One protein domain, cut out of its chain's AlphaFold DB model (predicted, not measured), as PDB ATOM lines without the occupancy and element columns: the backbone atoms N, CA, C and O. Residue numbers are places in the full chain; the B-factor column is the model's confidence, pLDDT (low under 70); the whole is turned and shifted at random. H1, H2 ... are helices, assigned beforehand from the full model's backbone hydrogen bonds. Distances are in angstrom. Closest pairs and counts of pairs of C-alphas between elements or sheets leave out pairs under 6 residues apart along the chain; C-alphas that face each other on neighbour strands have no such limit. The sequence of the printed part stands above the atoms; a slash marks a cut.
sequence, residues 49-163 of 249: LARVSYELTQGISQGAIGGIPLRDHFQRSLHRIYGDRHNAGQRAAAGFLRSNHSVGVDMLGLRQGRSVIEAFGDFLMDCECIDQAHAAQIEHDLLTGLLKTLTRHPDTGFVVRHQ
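Overview. This is residues 49 to 163 of the 249 residues of an uncharacterized protein of Rhodococcus sp. 1168 (UniProt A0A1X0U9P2). H5 and the long H6 form a helical hairpin, with H2 and H3 packed on H6 and H4 standing across H3; H1 is an arm meeting H4, and its residues 49 to 54 stick out. The printed part has 115 residues with six named helices, H1 to H6 in order, and no named strand: all helix, mostly crossed packing. It is compact, radius of gyration of the C-alphas 13.4 A, spanning 35 by 33 by 25 A.

Along the chain. H1, residues 49 to 62, starts at C-alpha 49 (174.564, 150.913, 171.788) and is 19.7 A long. H2 is residues 70 to 73, H3 75 to 82, H4 88 to 98, 15.4 A, and H5 116 to 125, 14.0 A. H6, residues 132 to 152, 30.5 A, ends at C-alpha 152 (184.553, 159.597, 145.738).

Arrangement. H1 touches H4 with residues 60 to 62 alone; the closest C-alphas, Ser 61 and Gln 90, are 5.5 A apart. H3 and H4 touch about perpendicular, 75 degrees, closest at C-alphas Tyr 82 and Ala 88, 5.4 A. H5 and H6, a hairpin, touch at a shallow tilt of 4 degrees, opposite ways, closest at C-alphas Gly 121 and Leu 142, 5.6 A. Each O i to N i+4 pair is within hydrogen-bond range in H1, H3, H4, H5 and H6; H2 is too short for one.

Size, cuts and confidence. The printed part has no cut. The link H4 to H5 is long, 17 residues. Residues under pLDDT 70 include 49 to 68 and 106 to 113.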
ATOM      1  N   LEU A  49     173.272 151.267 171.175       50.78
ATOM      2  CA  LEU A  49     174.564 150.913 171.788       50.78
ATOM      3  C   LEU A  49     175.060 149.554 171.280       50.78
ATOM      4  O   LEU A  49     176.204 149.422 170.843       50.78
ATOM      5  N   ALA A  50     174.190 148.542 171.315       51.06
ATOM      6  CA  ALA A  50     174.510 147.180 170.906       51.06
ATOM      7  C   ALA A  50     174.803 147.090 169.405       51.06
ATOM      8  O   ALA A  50     175.764 146.435 169.007       51.06
ATOM      9  N   ARG A  51     174.037 147.794 168.565       50.69
ATOM     10  CA  ARG A  51     174.283 147.883 167.121       50.69
ATOM     11  C   ARG A  51     175.595 148.599 166.814       50.69
ATOM     12  O   ARG A  51     176.364 148.138 165.977       50.69
ATOM     13  N   VAL A  52     175.879 149.688 167.523       54.03
ATOM     14  CA  VAL A  52     177.137 150.429 167.413       54.03
ATOM     15  C   VAL A  52     178.324 149.563 167.814       54.03
ATOM     16  O   VAL A  52     179.295 149.474 167.066       54.03
ATOM     17  N   SER A  53     178.223 148.876 168.947       53.34
ATOM     18  CA  SER A  53     179.228 147.930 169.422       53.34
ATOM     19  C   SER A  53     179.422 146.768 168.444       53.34
ATOM     20  O   SER A  53     180.557 146.420 168.123       53.34
ATOM     21  N   TYR A  54     178.338 146.214 167.896       55.75
ATOM     22  CA  TYR A  54     178.388 145.134 166.916       55.75
ATOM     23  C   TYR A  54     179.071 145.573 165.621       55.75
ATOM     24  O   TYR A  54     179.999 144.913 165.164       55.75
ATOM     25  N   GLU A  55     178.677 146.705 165.043       56.16
ATOM     26  CA  GLU A  55     179.267 147.193 163.798       56.16
ATOM     27  C   GLU A  55     180.713 147.691 163.986       56.16
ATOM     28  O   GLU A  55     181.515 147.572 163.064       56.16
ATOM     29  N   LEU A  56     181.090 148.193 165.169       58.75
ATOM     30  CA  LEU A  56     182.497 148.437 165.509       58.75
ATOM     31  C   LEU A  56     183.276 147.134 165.619       58.75
ATOM     32  O   LEU A  56     184.373 147.038 165.085       58.75
ATOM     33  N   THR A  57     182.705 146.121 166.264       58.53
ATOM     34  CA  THR A  57     183.334 144.803 166.396       58.53
ATOM     35  C   THR A  57     183.520 144.144 165.028       58.53
ATOM     36  O   THR A  57     184.585 143.596 164.751       58.53
ATOM     37  N   GLN A  58     182.526 144.252 164.142       61.88
ATOM     38  CA  GLN A  58     182.602 143.788 162.753       61.88
ATOM     39  C   GLN A  58     183.575 144.626 161.915       61.88
ATOM     40  O   GLN A  58     184.343 144.080 161.131       61.88
ATOM     41  N   GLY A  59     183.599 145.945 162.105       59.19
ATOM     42  CA  GLY A  59     184.585 146.817 161.475       59.19
ATOM     43  C   GLY A  59     186.003 146.415 161.875       59.19
ATOM     44  O   GLY A  59     186.816 146.080 161.019       59.19
ATOM     45  N   ILE A  60     186.286 146.340 163.176       59.53
ATOM     46  CA  ILE A  60     187.590 145.934 163.717       59.53
ATOM     47  C   ILE A  60     187.970 144.536 163.224       59.53
ATOM     48  O   ILE A  60     189.114 144.338 162.812       59.53
ATOM     49  N   SER A  61     187.034 143.579 163.200       55.53
ATOM     50  CA  SER A  61     187.296 142.222 162.704       55.53
ATOM     51  C   SER A  61     187.647 142.196 161.209       55.53
ATOM     52  O   SER A  61     188.407 141.329 160.772       55.53
ATOM     53  N   GLN A  62     187.180 143.175 160.435       58.50
ATOM     54  CA  GLN A  62     187.512 143.354 159.020       58.50
ATOM     55  C   GLN A  62     188.730 144.271 158.794       58.50
ATOM     56  O   GLN A  62     189.253 144.336 157.682       58.50
ATOM     57  N   GLY A  63     189.234 144.940 159.838       53.62
ATOM     58  CA  GLY A  63     190.266 145.975 159.724       53.62
ATOM     59  C   GLY A  63     189.732 147.283 159.130       53.62
ATOM     60  O   GLY A  63     190.459 147.996 158.443       53.62
ATOM     61  N   ALA A  64     188.457 147.574 159.371       57.31
ATOM     62  CA  ALA A  64     187.769 148.793 158.994       57.31
ATOM     63  C   ALA A  64     187.371 149.606 160.233       57.31
ATOM     64  O   ALA A  64     186.992 149.060 161.267       57.31
ATOM     65  N   ILE A  65     187.415 150.930 160.128       58.84
ATOM     66  CA  ILE A  65     186.973 151.837 161.192       58.84
ATOM     67  C   ILE A  65     186.040 152.873 160.563       58.84
ATOM     68  O   ILE A  65     186.374 153.467 159.544       58.84
ATOM     69  N   GLY A  66     184.833 153.034 161.118       57.03
ATOM     70  CA  GLY A  66     183.810 153.926 160.547       57.03
ATOM     71  C   GLY A  66     183.320 153.531 159.146       57.03
ATOM     72  O   GLY A  66     182.821 154.378 158.419       57.03
ATOM     73  N   GLY A  67     183.488 152.267 158.739       58.72
ATOM     74  CA  GLY A  67     183.196 151.815 157.371       58.72
ATOM     75  C   GLY A  67     184.321 152.079 156.363       58.72
ATOM     76  O   GLY A  67     184.198 151.684 155.206       58.72
ATOM     77  N   ILE A  68     185.437 152.684 156.789       66.75
ATOM     78  CA  ILE A  68     186.633 152.851 155.959       66.75
ATOM     79  C   ILE A  68     187.520 151.608 156.094       66.75
ATOM     80  O   ILE A  68     187.957 151.313 157.211       66.75
ATOM     81  N   PRO A  69     187.825 150.883 155.000       70.75
ATOM     82  CA  PRO A  69     188.632 149.668 155.043       70.75
ATOM     83  C   PRO A  69     190.123 150.009 155.190       70.75
ATOM     84  O   PRO A  69     190.893 149.983 154.231       70.75
ATOM     85  N   LEU A  70     190.556 150.342 156.410       72.56
ATOM     86  CA  LEU A  70     191.950 150.700 156.710       72.56
ATOM     87  C   LEU A  70     192.930 149.585 156.329       72.56
ATOM     88  O   LEU A  70     194.032 149.872 155.869       72.56
ATOM     89  N   ARG A  71     192.516 148.317 156.441       76.75
ATOM     90  CA  ARG A  71     193.288 147.167 155.954       76.75
ATOM     91  C   ARG A  71     193.654 147.287 154.476       76.75
ATOM     92  O   ARG A  71     194.780 146.955 154.121       76.75
ATOM     93  N   ASP A  72     192.730 147.752 153.641       79.44
ATOM     94  CA  ASP A  72     192.947 147.864 152.197       79.44
ATOM     95  C   ASP A  72     193.816 149.079 151.865       79.44
ATOM     96  O   ASP A  72     194.637 149.036 150.950       79.44
ATOM     97  N   HIS A  73     193.665 150.165 152.627       82.19
ATOM     98  CA  HIS A  73     194.465 151.377 152.447       82.19
ATOM     99  C   HIS A  73     195.916 151.203 152.895       82.19
ATOM    100  O   HIS A  73     196.813 151.686 152.215       82.19
ATOM    101  N   PHE A  74     196.143 150.473 153.987       85.81
ATOM    102  CA  PHE A  74     197.457 150.299 154.607       85.81
ATOM    103  C   PHE A  74     197.994 148.874 154.471       85.81
ATOM    104  O   PHE A  74     198.832 148.457 155.266       85.81
ATOM    105  N   GLN A  75     197.525 148.090 153.494       86.56
ATOM    106  CA  GLN A  75     197.865 146.666 153.376       86.56
ATOM    107  C   GLN A  75     199.381 146.419 153.419       86.56
ATOM    108  O   GLN A  75     199.839 145.505 154.108       86.56
ATOM    109  N   ARG A  76     200.159 147.244 152.705       86.19
ATOM    110  CA  ARG A  76     201.621 147.118 152.624       86.19
ATOM    111  C   ARG A  76     202.275 147.473 153.951       86.19
ATOM    112  O   ARG A  76     203.075 146.691 154.461       86.19
ATOM    113  N   SER A  77     201.889 148.608 154.528       87.81
ATOM    114  CA  SER A  77     202.359 149.048 155.845       87.81
ATOM    115  C   SER A  77     202.042 148.030 156.947       87.81
ATOM    116  O   SER A  77     202.907 147.673 157.742       87.81
ATOM    117  N   LEU A  78     200.824 147.485 156.954       87.44
ATOM    118  CA  LEU A  78     200.368 146.507 157.942       87.44
ATOM    119  C   LEU A  78     201.105 145.176 157.835       87.44
ATOM    120  O   LEU A  78     201.532 144.643 158.858       87.44
ATOM    121  N   HIS A  79     201.276 144.655 156.619       85.12
ATOM    122  CA  HIS A  79     202.064 143.444 156.386       85.12
ATOM    123  C   HIS A  79     203.501 143.620 156.893       85.12
ATOM    124  O   HIS A  79     204.066 142.710 157.490       85.12
ATOM    125  N   ARG A  80     204.079 144.812 156.729       83.12
ATOM    126  CA  ARG A  80     205.455 145.084 157.149       83.12
ATOM    127  C   ARG A  80     205.614 145.233 158.665       83.12
ATOM    128  O   ARG A  80     206.563 144.692 159.218       83.12
ATOM    129  N   ILE A  81     204.683 145.913 159.338       84.38
ATOM    130  CA  ILE A  81     204.734 146.145 160.795       84.38
ATOM    131  C   ILE A  81     204.327 144.889 161.581       84.38
ATOM    132  O   ILE A  81     204.938 144.547 162.592       84.38
ATOM    133  N   TYR A  82     203.284 144.185 161.138       82.75
ATOM    134  CA  TYR A  82     202.683 143.082 161.899       82.75
ATOM    135  C   TYR A  82     202.990 141.690 161.324       82.75
ATOM    136  O   TYR A  82     202.623 140.686 161.950       82.75
ATOM    137  N   GLY A  83     203.675 141.619 160.178       80.56
ATOM    138  CA  GLY A  83     203.948 140.393 159.425       80.56
ATOM    139  C   GLY A  83     202.714 139.847 158.696       80.56
ATOM    140  O   GLY A  83     201.624 140.418 158.753       80.56
ATOM    141  N   ASP A  84     202.859 138.662 158.096       74.50
ATOM    142  CA  ASP A  84     201.796 137.898 157.411       74.50
ATOM    143  C   ASP A  84     200.722 137.298 158.336       74.50
ATOM    144  O   ASP A  84     200.085 136.282 158.052       74.50
ATOM    145  N   ARG A  85     200.486 137.916 159.492       73.38
ATOM    146  CA  ARG A  85     199.470 137.435 160.424       73.38
ATOM    147  C   ARG A  85     198.093 137.726 159.841       73.38
ATOM    148  O   ARG A  85     197.770 138.876 159.550       73.38
ATOM    149  N   HIS A  86     197.231 136.709 159.763       71.81
ATOM    150  CA  HIS A  86     195.862 136.869 159.249       71.81
ATOM    151  C   HIS A  86     195.060 137.950 160.009       71.81
ATOM    152  O   HIS A  86     194.121 138.530 159.462       71.81
ATOM    153  N   ASN A  87     195.441 138.233 161.261       77.25
ATOM    154  CA  ASN A  87     194.832 139.227 162.140       77.25
ATOM    155  C   ASN A  87     195.608 140.558 162.218       77.25
ATOM    156  O   ASN A  87     195.318 141.366 163.097       77.25
ATOM    157  N   ALA A  88     196.579 140.816 161.332       81.25
ATOM    158  CA  ALA A  88     197.385 142.043 161.331       81.25
ATOM    159  C   ALA A  88     196.518 143.315 161.340       81.25
ATOM    160  O   ALA A  88     196.694 144.173 162.202       81.25
ATOM    161  N   GLY A  89     195.518 143.393 160.454       78.38
ATOM    162  CA  GLY A  89     194.585 144.526 160.404       78.38
ATOM    163  C   GLY A  89     193.742 144.678 161.675       78.38
ATOM    164  O   GLY A  89     193.550 145.791 162.149       78.38
ATOM    165  N   GLN A  90     193.308 143.566 162.275       78.88
ATOM    166  CA  GLN A  90     192.539 143.576 163.528       78.88
ATOM    167  C   GLN A  90     193.394 144.077 164.698       78.88
ATOM    168  O   GLN A  90     192.952 144.902 165.493       78.88
ATOM    169  N   ARG A  91     194.645 143.604 164.786       80.56
ATOM    170  CA  ARG A  91     195.603 144.025 165.816       80.56
ATOM    171  C   ARG A  91     195.962 145.500 165.682       80.56
ATOM    172  O   ARG A  91     196.024 146.183 166.698       80.56
ATOM    173  N   ALA A  92     196.161 145.980 164.458       84.31
ATOM    174  CA  ALA A  92     196.451 147.383 164.197       84.31
ATOM    175  C   ALA A  92     195.252 148.283 164.521       84.31
ATOM    176  O   ALA A  92     195.417 149.280 165.215       84.31
ATOM    177  N   ALA A  93     194.038 147.902 164.107       80.44
ATOM    178  CA  ALA A  93     192.817 148.633 164.443       80.44
ATOM    179  C   ALA A  93     192.587 148.694 165.963       80.44
ATOM    180  O   ALA A  93     192.327 149.764 166.506       80.44
ATOM    181  N   ALA A  94     192.751 147.570 166.670       77.75
ATOM    182  CA  ALA A  94     192.651 147.535 168.127       77.75
ATOM    183  C   ALA A  94     193.748 148.374 168.811       77.75
ATOM    184  O   ALA A  94     193.470 149.069 169.786       77.75
ATOM    185  N   GLY A  95     194.982 148.336 168.298       82.56
ATOM    186  CA  GLY A  95     196.085 149.170 168.779       82.56
ATOM    187  C   GLY A  95     195.802 150.662 168.602       82.56
ATOM    188  O   GLY A  95     195.935 151.425 169.554       82.56
ATOM    189  N   PHE A  96     195.320 151.060 167.425       84.00
ATOM    190  CA  PHE A  96     194.935 152.436 167.125       84.00
ATOM    191  C   PHE A  96     193.851 152.949 168.076       84.00
ATOM    192  O   PHE A  96     194.017 154.018 168.659       84.00
ATOM    193  N   LEU A  97     192.784 152.174 168.293       79.25
ATOM    194  CA  LEU A  97     191.683 152.547 169.191       79.25
ATOM    195  C   LEU A  97     192.113 152.681 170.661       79.25
ATOM    196  O   LEU A  97     191.469 153.391 171.423       79.25
ATOM    197  N   ARG A  98     193.203 152.020 171.063       80.94
ATOM    198  CA  ARG A  98     193.810 152.169 172.398       80.94
ATOM    199  C   ARG A  98     194.811 153.319 172.484       80.94
ATOM    200  O   ARG A  98     195.250 153.657 173.579       80.94
ATOM    201  N   SER A  99     195.210 153.880 171.347       82.75
ATOM    202  CA  SER A  99     196.205 154.945 171.270       82.75
ATOM    203  C   SER A  99     195.564 156.329 171.366       82.75
ATOM    204  O   SER A  99     194.395 156.522 171.016       82.75
ATOM    205  N   ASN A 100     196.371 157.324 171.736       84.56
ATOM    206  CA  ASN A 100     195.956 158.729 171.740       84.56
ATOM    207  C   ASN A 100     195.606 159.256 170.336       84.56
ATOM    208  O   ASN A 100     194.875 160.238 170.230       84.56
ATOM    209  N   HIS A 101     196.061 158.599 169.259       82.94
ATOM    210  CA  HIS A 101     195.742 158.997 167.882       82.94
ATOM    211  C   HIS A 101     194.265 158.819 167.527       82.94
ATOM    212  O   HIS A 101     193.793 159.452 166.589       82.94
ATOM    213  N   SER A 102     193.527 157.975 168.255       78.06
ATOM    214  CA  SER A 102     192.088 157.787 168.034       78.06
ATOM    215  C   SER A 102     191.241 158.965 168.534       78.06
ATOM    216  O   SER A 102     190.098 159.139 168.106       78.06
ATOM    217  N   VAL A 103     191.790 159.812 169.410       75.75
ATOM    218  CA  VAL A 103     191.069 160.928 170.031       75.75
ATOM    219  C   VAL A 103     190.790 162.034 169.006       75.75
ATOM    220  O   VAL A 103     191.680 162.478 168.287       75.75
ATOM    221  N   GLY A 104     189.542 162.514 168.950       68.94
ATOM    222  CA  GLY A 104     189.146 163.614 168.054       68.94
ATOM    223  C   GLY A 104     189.076 163.242 166.566       68.94
ATOM    224  O   GLY A 104     188.990 164.126 165.709       68.94
ATOM    225  N   VAL A 105     189.112 161.944 166.256       72.56
ATOM    226  CA  VAL A 105     188.985 161.416 164.897       72.56
ATOM    227  C   VAL A 105     187.523 161.371 164.478       72.56
ATOM    228  O   VAL A 105     186.676 160.816 165.177       72.56
ATOM    229  N   ASP A 106     187.243 161.932 163.308       65.31
ATOM    230  CA  ASP A 106     185.954 161.843 162.643       65.31
ATOM    231  C   ASP A 106     185.981 160.700 161.633       65.31
ATOM    232  O   ASP A 106     186.563 160.778 160.549       65.31
ATOM    233  N   MET A 107     185.366 159.598 162.043       60.56
ATOM    234  CA  MET A 107     185.325 158.361 161.274       60.56
ATOM    235  C   MET A 107     184.163 158.335 160.273       60.56
ATOM    236  O   MET A 107     184.144 157.465 159.407       60.56
ATOM    237  N   LEU A 108     183.198 159.257 160.397       54.00
ATOM    238  CA  LEU A 108     181.952 159.284 159.621       54.00
ATOM    239  C   LEU A 108     181.815 160.543 158.742       54.00
ATOM    240  O   LEU A 108     180.873 160.633 157.959       54.00
ATOM    241  N   GLY A 109     182.732 161.509 158.865       52.44
ATOM    242  CA  GLY A 109     182.672 162.792 158.158       52.44
ATOM    243  C   GLY A 109     181.568 163.718 158.668       52.44
ATOM    244  O   GLY A 109     181.055 164.535 157.908       52.44
ATOM    245  N   LEU A 110     181.148 163.566 159.925       51.94
ATOM    246  CA  LEU A 110     179.966 164.242 160.474       51.94
ATOM    247  C   LEU A 110     180.294 165.465 161.338       51.94
ATOM    248  O   LEU A 110     179.395 166.231 161.677       51.94
ATOM    249  N   ARG A 111     181.552 165.641 161.752       53.09
ATOM    250  CA  ARG A 111     181.932 166.542 162.852       53.09
ATOM    251  C   ARG A 111     183.110 167.451 162.561       53.09
ATOM    252  O   ARG A 111     183.597 168.094 163.488       53.09
ATOM    253  N   GLN A 112     183.585 167.510 161.318       60.84
ATOM    254  CA  GLN A 112     184.788 168.275 160.969       60.84
ATOM    255  C   GLN A 112     186.015 167.866 161.811       60.84
ATOM    256  O   GLN A 112     186.947 168.647 162.008       60.84
ATOM    257  N   GLY A 113     186.028 166.634 162.331       64.50
ATOM    258  CA  GLY A 113     187.190 166.100 163.032       64.50
ATOM    259  C   GLY A 113     188.264 165.650 162.047       64.50
ATOM    260  O   GLY A 113     188.125 165.789 160.826       64.50
ATOM    261  N   ARG A 114     189.362 165.121 162.587       72.50
ATOM    262  CA  ARG A 114     190.467 164.620 161.767       72.50
ATOM    263  C   ARG A 114     190.039 163.355 161.023       72.50
ATOM    264  O   ARG A 114     189.419 162.486 161.626       72.50
ATOM    265  N   SER A 115     190.422 163.222 159.756       77.88
ATOM    266  CA  SER A 115     190.197 161.991 158.991       77.88
ATOM    267  C   SER A 115     190.777 160.761 159.701       77.88
ATOM    268  O   SER A 115     191.930 160.767 160.138       77.88
ATOM    269  N   VAL A 116     190.005 159.672 159.759       79.00
ATOM    270  CA  VAL A 116     190.480 158.384 160.298       79.00
ATOM    271  C   VAL A 116     191.657 157.812 159.511       79.00
ATOM    272  O   VAL A 116     192.531 157.193 160.107       79.00
ATOM    273  N   ILE A 117     191.735 158.070 158.203       83.06
ATOM    274  CA  ILE A 117     192.870 157.638 157.374       83.06
ATOM    275  C   ILE A 117     194.140 158.370 157.810       83.06
ATOM    276  O   ILE A 117     195.179 157.742 157.987       83.06
ATOM    277  N   GLU A 118     194.048 159.684 158.029       84.75
ATOM    278  CA  GLU A 118     195.185 160.483 158.496       84.75
ATOM    279  C   GLU A 118     195.624 160.057 159.897       84.75
ATOM    280  O   GLU A 118     196.805 159.837 160.136       84.75
ATOM    281  N   ALA A 119     194.678 159.930 160.827       86.06
ATOM    282  CA  ALA A 119     194.980 159.575 162.208       86.06
ATOM    283  C   ALA A 119     195.582 158.170 162.334       86.06
ATOM    284  O   ALA A 119     196.495 157.954 163.131       86.06
ATOM    285  N   PHE A 120     195.090 157.221 161.537       87.25
ATOM    286  CA  PHE A 120     195.639 155.873 161.501       87.25
ATOM    287  C   PHE A 120     197.038 155.842 160.886       87.25
ATOM    288  O   PHE A 120     197.902 155.127 161.383       87.25
ATOM    289  N   GLY A 121     197.286 156.637 159.842       88.75
ATOM    290  CA  GLY A 121     198.618 156.780 159.261       88.75
ATOM    291  C   GLY A 121     199.645 157.317 160.263       88.75
ATOM    292  O   GLY A 121     200.716 156.731 160.388       88.75
ATOM    293  N   ASP A 122     199.297 158.345 161.044       88.44
ATOM    294  CA  ASP A 122     200.152 158.838 162.137       88.44
ATOM    295  C   ASP A 122     200.406 157.773 163.202       88.44
ATOM    296  O   ASP A 122     201.538 157.581 163.628       88.44
ATOM    297  N   PHE A 123     199.363 157.045 163.608       89.62
ATOM    298  CA  PHE A 123     199.518 155.937 164.545       89.62
ATOM    299  C   PHE A 123     200.501 154.884 164.027       89.62
ATOM    300  O   PHE A 123     201.327 154.380 164.786       89.62
ATOM    301  N   LEU A 124     200.425 154.550 162.734       89.31
ATOM    302  CA  LEU A 124     201.383 153.635 162.133       89.31
ATOM    303  C   LEU A 124     202.786 154.237 162.124       89.31
ATOM    304  O   LEU A 124     203.706 153.498 162.423       89.31
ATOM    305  N   MET A 125     202.959 155.531 161.835       87.81
ATOM    306  CA  MET A 125     204.266 156.211 161.862       87.81
ATOM    307  C   MET A 125     204.928 156.224 163.245       87.81
ATOM    308  O   MET A 125     206.158 156.237 163.318       87.81
ATOM    309  N   ASP A 126     204.123 156.217 164.307       86.81
ATOM    310  CA  ASP A 126     204.581 156.247 165.700       86.81
ATOM    311  C   ASP A 126     204.775 154.843 166.303       86.81
ATOM    312  O   ASP A 126     205.254 154.707 167.430       86.81
ATOM    313  N   CYS A 127     204.452 153.774 165.563       82.31
ATOM    314  CA  CYS A 127     204.805 152.416 165.973       82.31
ATOM    315  C   CYS A 127     206.340 152.243 165.997       82.31
ATOM    316  O   CYS A 127     207.046 152.678 165.088       82.31
ATOM    317  N   GLU A 128     206.873 151.598 167.041       58.00
ATOM    318  CA  GLU A 128     208.322 151.454 167.248       58.00
ATOM    319  C   GLU A 128     209.038 150.766 166.060       58.00
ATOM    320  O   GLU A 128     208.507 149.847 165.435       58.00
ATOM    321  N   CYS A 129     210.283 151.190 165.790       58.12
ATOM    322  CA  CYS A 129     211.206 150.627 164.784       58.12
ATOM    323  C   CYS A 129     210.837 150.843 163.298       58.12
ATOM    324  O   CYS A 129     210.973 149.938 162.470       58.12
ATOM    325  N   ILE A 130     210.446 152.062 162.928       74.31
ATOM    326  CA  ILE A 130     210.200 152.444 161.528       74.31
ATOM    327  C   ILE A 130     211.442 153.117 160.940       74.31
ATOM    328  O   ILE A 130     211.848 154.194 161.372       74.31
ATOM    329  N   ASP A 131     212.056 152.471 159.945       81.88
ATOM    330  CA  ASP A 131     213.104 153.086 159.131       81.88
ATOM    331  C   ASP A 131     212.514 154.097 158.123       81.88
ATOM    332  O   ASP A 131     211.296 154.213 157.950       81.88
ATOM    333  N   GLN A 132     213.372 154.859 157.438       78.69
ATOM    334  CA  GLN A 132     212.906 155.870 156.481       78.69
ATOM    335  C   GLN A 132     212.102 155.283 155.313       78.69
ATOM    336  O   GLN A 132     211.183 155.942 154.820       78.69
ATOM    337  N   ALA A 133     212.412 154.059 154.880       80.12
ATOM    338  CA  ALA A 133     211.707 153.410 153.780       80.12
ATOM    339  C   ALA A 133     210.295 152.975 154.205       80.12
ATOM    340  O   ALA A 133     209.341 153.118 153.440       80.12
ATOM    341  N   HIS A 134     210.137 152.490 155.437       85.44
ATOM    342  CA  HIS A 134     208.839 152.183 156.032       85.44
ATOM    343  C   HIS A 134     208.001 153.445 156.202       85.44
ATOM    344  O   HIS A 134     206.828 153.440 155.837       85.44
ATOM    345  N   ALA A 135     208.602 154.530 156.693       86.88
ATOM    346  CA  ALA A 135     207.905 155.802 156.820       86.88
ATOM    347  C   ALA A 135     207.388 156.283 155.452       86.88
ATOM    348  O   ALA A 135     206.220 156.642 155.331       86.88
ATOM    349  N   ALA A 136     208.211 156.216 154.399       87.25
ATOM    350  CA  ALA A 136     207.781 156.585 153.047       87.25
ATOM    351  C   ALA A 136     206.609 155.716 152.557       87.25
ATOM    352  O   ALA A 136     205.652 156.221 151.974       87.25
ATOM    353  N   GLN A 137     206.637 154.409 152.843       89.50
ATOM    354  CA  GLN A 137     205.538 153.511 152.488       89.50
ATOM    355  C   GLN A 137     204.237 153.850 153.230       89.50
ATOM    356  O   GLN A 137     203.177 153.833 152.605       89.50
ATOM    357  N   ILE A 138     204.307 154.172 154.525       90.44
ATOM    358  CA  ILE A 138     203.132 154.576 155.312       90.44
ATOM    359  C   ILE A 138     202.562 155.890 154.774       90.44
ATOM    360  O   ILE A 138     201.349 156.002 154.610       90.44
ATOM    361  N   GLU A 139     203.420 156.858 154.437       91.06
ATOM    362  CA  GLU A 139     203.001 158.124 153.827       91.06
ATOM    363  C   GLU A 139     202.305 157.878 152.480       91.06
ATOM    364  O   GLU A 139     201.216 158.393 152.237       91.06
ATOM    365  N   HIS A 140     202.865 157.022 151.624       91.31
ATOM    366  CA  HIS A 140     202.246 156.668 150.345       91.31
ATOM    367  C   HIS A 140     200.887 155.974 150.503       91.31
ATOM    368  O   HIS A 140     199.950 156.289 149.760       91.31
ATOM    369  N   ASP A 141     200.769 155.033 151.442       90.94
ATOM    370  CA  ASP A 141     199.516 154.337 151.747       90.94
ATOM    371  C   ASP A 141     198.459 155.335 152.262       90.94
ATOM    372  O   ASP A 141     197.323 155.343 151.773       90.94
ATOM    373  N   LEU A 142     198.855 156.241 153.168       91.62
ATOM    374  CA  LEU A 142     198.019 157.319 153.704       91.62
ATOM    375  C   LEU A 142     197.502 158.218 152.579       91.62
ATOM    376  O   LEU A 142     196.287 158.358 152.411       91.62
ATOM    377  N   LEU A 143     198.405 158.799 151.785       92.50
ATOM    378  CA  LEU A 143     198.052 159.717 150.701       92.50
ATOM    379  C   LEU A 143     197.174 159.024 149.655       92.50
ATOM    380  O   LEU A 143     196.180 159.588 149.201       92.50
ATOM    381  N   THR A 144     197.471 157.767 149.321       91.06
ATOM    382  CA  THR A 144     196.646 156.973 148.402       91.06
ATOM    383  C   THR A 144     195.236 156.765 148.949       91.06
ATOM    384  O   THR A 144     194.261 156.976 148.225       91.06
ATOM    385  N   GLY A 145     195.105 156.332 150.205       86.75
ATOM    386  CA  GLY A 145     193.806 156.095 150.834       86.75
ATOM    387  C   GLY A 145     192.974 157.371 150.927       86.75
ATOM    388  O   GLY A 145     191.793 157.383 150.565       86.75
ATOM    389  N   LEU A 146     193.610 158.468 151.332       87.31
ATOM    390  CA  LEU A 146     192.965 159.761 151.493       87.31
ATOM    391  C   LEU A 146     192.496 160.329 150.148       87.31
ATOM    392  O   LEU A 146     191.325 160.677 150.011       87.31
ATOM    393  N   LEU A 147     193.351 160.347 149.121       90.06
ATOM    394  CA  LEU A 147     192.989 160.901 147.812       90.06
ATOM    395  C   LEU A 147     191.970 160.019 147.079       90.06
ATOM    396  O   LEU A 147     191.068 160.548 146.430       90.06
ATOM    397  N   LYS A 148     192.015 158.687 147.226       86.19
ATOM    398  CA  LYS A 148     190.938 157.807 146.729       86.19
ATOM    399  C   LYS A 148     189.600 158.088 147.411       86.19
ATOM    400  O   LYS A 148     188.561 158.017 146.756       86.19
ATOM    401  N   THR A 149     189.618 158.424 148.697       79.94
ATOM    402  CA  THR A 149     188.410 158.818 149.435       79.94
ATOM    403  C   THR A 149     187.881 160.156 148.923       79.94
ATOM    404  O   THR A 149     186.713 160.239 148.549       79.94
ATOM    405  N   LEU A 150     188.756 161.156 148.778       81.12
ATOM    406  CA  LEU A 150     188.418 162.483 148.245       81.12
ATOM    407  C   LEU A 150     187.945 162.440 146.786       81.12
ATOM    408  O   LEU A 150     187.134 163.253 146.359       81.12
ATOM    409  N   THR A 151     188.397 161.448 146.023       81.88
ATOM    410  CA  THR A 151     187.906 161.194 144.663       81.88
ATOM    411  C   THR A 151     186.415 160.839 144.656       81.88
ATOM    412  O   THR A 151     185.682 161.265 143.767       81.88
ATOM    413  N   ARG A 152     185.956 160.045 145.631       78.56
ATOM    414  CA  ARG A 152     184.553 159.597 145.738       78.56
ATOM    415  C   ARG A 152     183.674 160.615 146.456       78.56
ATOM    416  O   ARG A 152     182.488 160.732 146.164       78.56
ATOM    417  N   HIS A 153     184.268 161.333 147.399       75.25
ATOM    418  CA  HIS A 153     183.613 162.317 148.237       75.25
ATOM    419  C   HIS A 153     184.503 163.564 148.266       75.25
ATOM    420  O   HIS A 153     185.365 163.646 149.119       75.25
ATOM    421  N   PRO A 154     184.379 164.517 147.332       68.94
ATOM    422  CA  PRO A 154     185.252 165.698 147.320       68.94
ATOM    423  C   PRO A 154     184.991 166.665 148.486       68.94
ATOM    424  O   PRO A 154     185.907 167.381 148.889       68.94
ATOM    425  N   ASP A 155     183.776 166.645 149.044       69.06
ATOM    426  CA  ASP A 155     183.355 167.429 150.209       69.06
ATOM    427  C   ASP A 155     183.129 166.490 151.407       69.06
ATOM    428  O   ASP A 155     182.008 166.095 151.731       69.06
ATOM    429  N   THR A 156     184.223 166.065 152.035       62.62
ATOM    430  CA  THR A 156     184.256 164.937 152.981       62.62
ATOM    431  C   THR A 156     183.565 165.139 154.323       62.62
ATOM    432  O   THR A 156     183.485 164.183 155.089       62.62
ATOM    433  N   GLY A 157     183.104 166.342 154.664       60.31
ATOM    434  CA  GLY A 157     182.539 166.658 155.986       60.31
ATOM    435  C   GLY A 157     183.523 166.536 157.173       60.31
ATOM    436  O   GLY A 157     183.312 167.174 158.203       60.31
ATOM    437  N   PHE A 158     184.641 165.815 157.012       64.06
ATOM    438  CA  PHE A 158     185.830 165.827 157.868       64.06
ATOM    439  C   PHE A 158     186.896 166.807 157.359       64.06
ATOM    440  O   PHE A 158     186.968 167.114 156.166       64.06
ATOM    441  N   VAL A 159     187.765 167.262 158.268       68.69
ATOM    442  CA  VAL A 159     188.875 168.168 157.948       68.69
ATOM    443  C   VAL A 159     190.095 167.355 157.529       68.69
ATOM    444  O   VAL A 159     190.572 166.496 158.272       68.69
ATOM    445  N   VAL A 160     190.617 167.670 156.347       77.31
ATOM    446  CA  VAL A 160     191.906 167.182 155.848       77.31
ATOM    447  C   VAL A 160     192.998 168.094 156.405       77.31
ATOM    448  O   VAL A 160     193.030 169.282 156.079       77.31
ATOM    449  N   ARG A 161     193.852 167.573 157.294       79.12
ATOM    450  CA  ARG A 161     194.939 168.340 157.940       79.12
ATOM    451  C   ARG A 161     196.329 167.936 157.467       79.12
ATOM    452  O   ARG A 161     197.303 168.568 157.877       79.12
ATOM    453  N   HIS A 162     196.437 166.894 156.648       85.69
ATOM    454  CA  HIS A 162     197.723 166.412 156.174       85.69
ATOM    455  C   HIS A 162     198.457 167.498 155.377       85.69
ATOM    456  O   HIS A 162     197.908 168.080 154.444       85.69
ATOM    457  N   GLN A 163     199.705 167.777 155.748       86.81
ATOM    458  CA  GLN A 163     200.385 169.004 155.330       86.81
ATOM    459  C   GLN A 163     200.723 169.042 153.833       86.81
ATOM    460  O   GLN A 163     200.812 170.113 153.245       86.81
TER     461      GLN A 163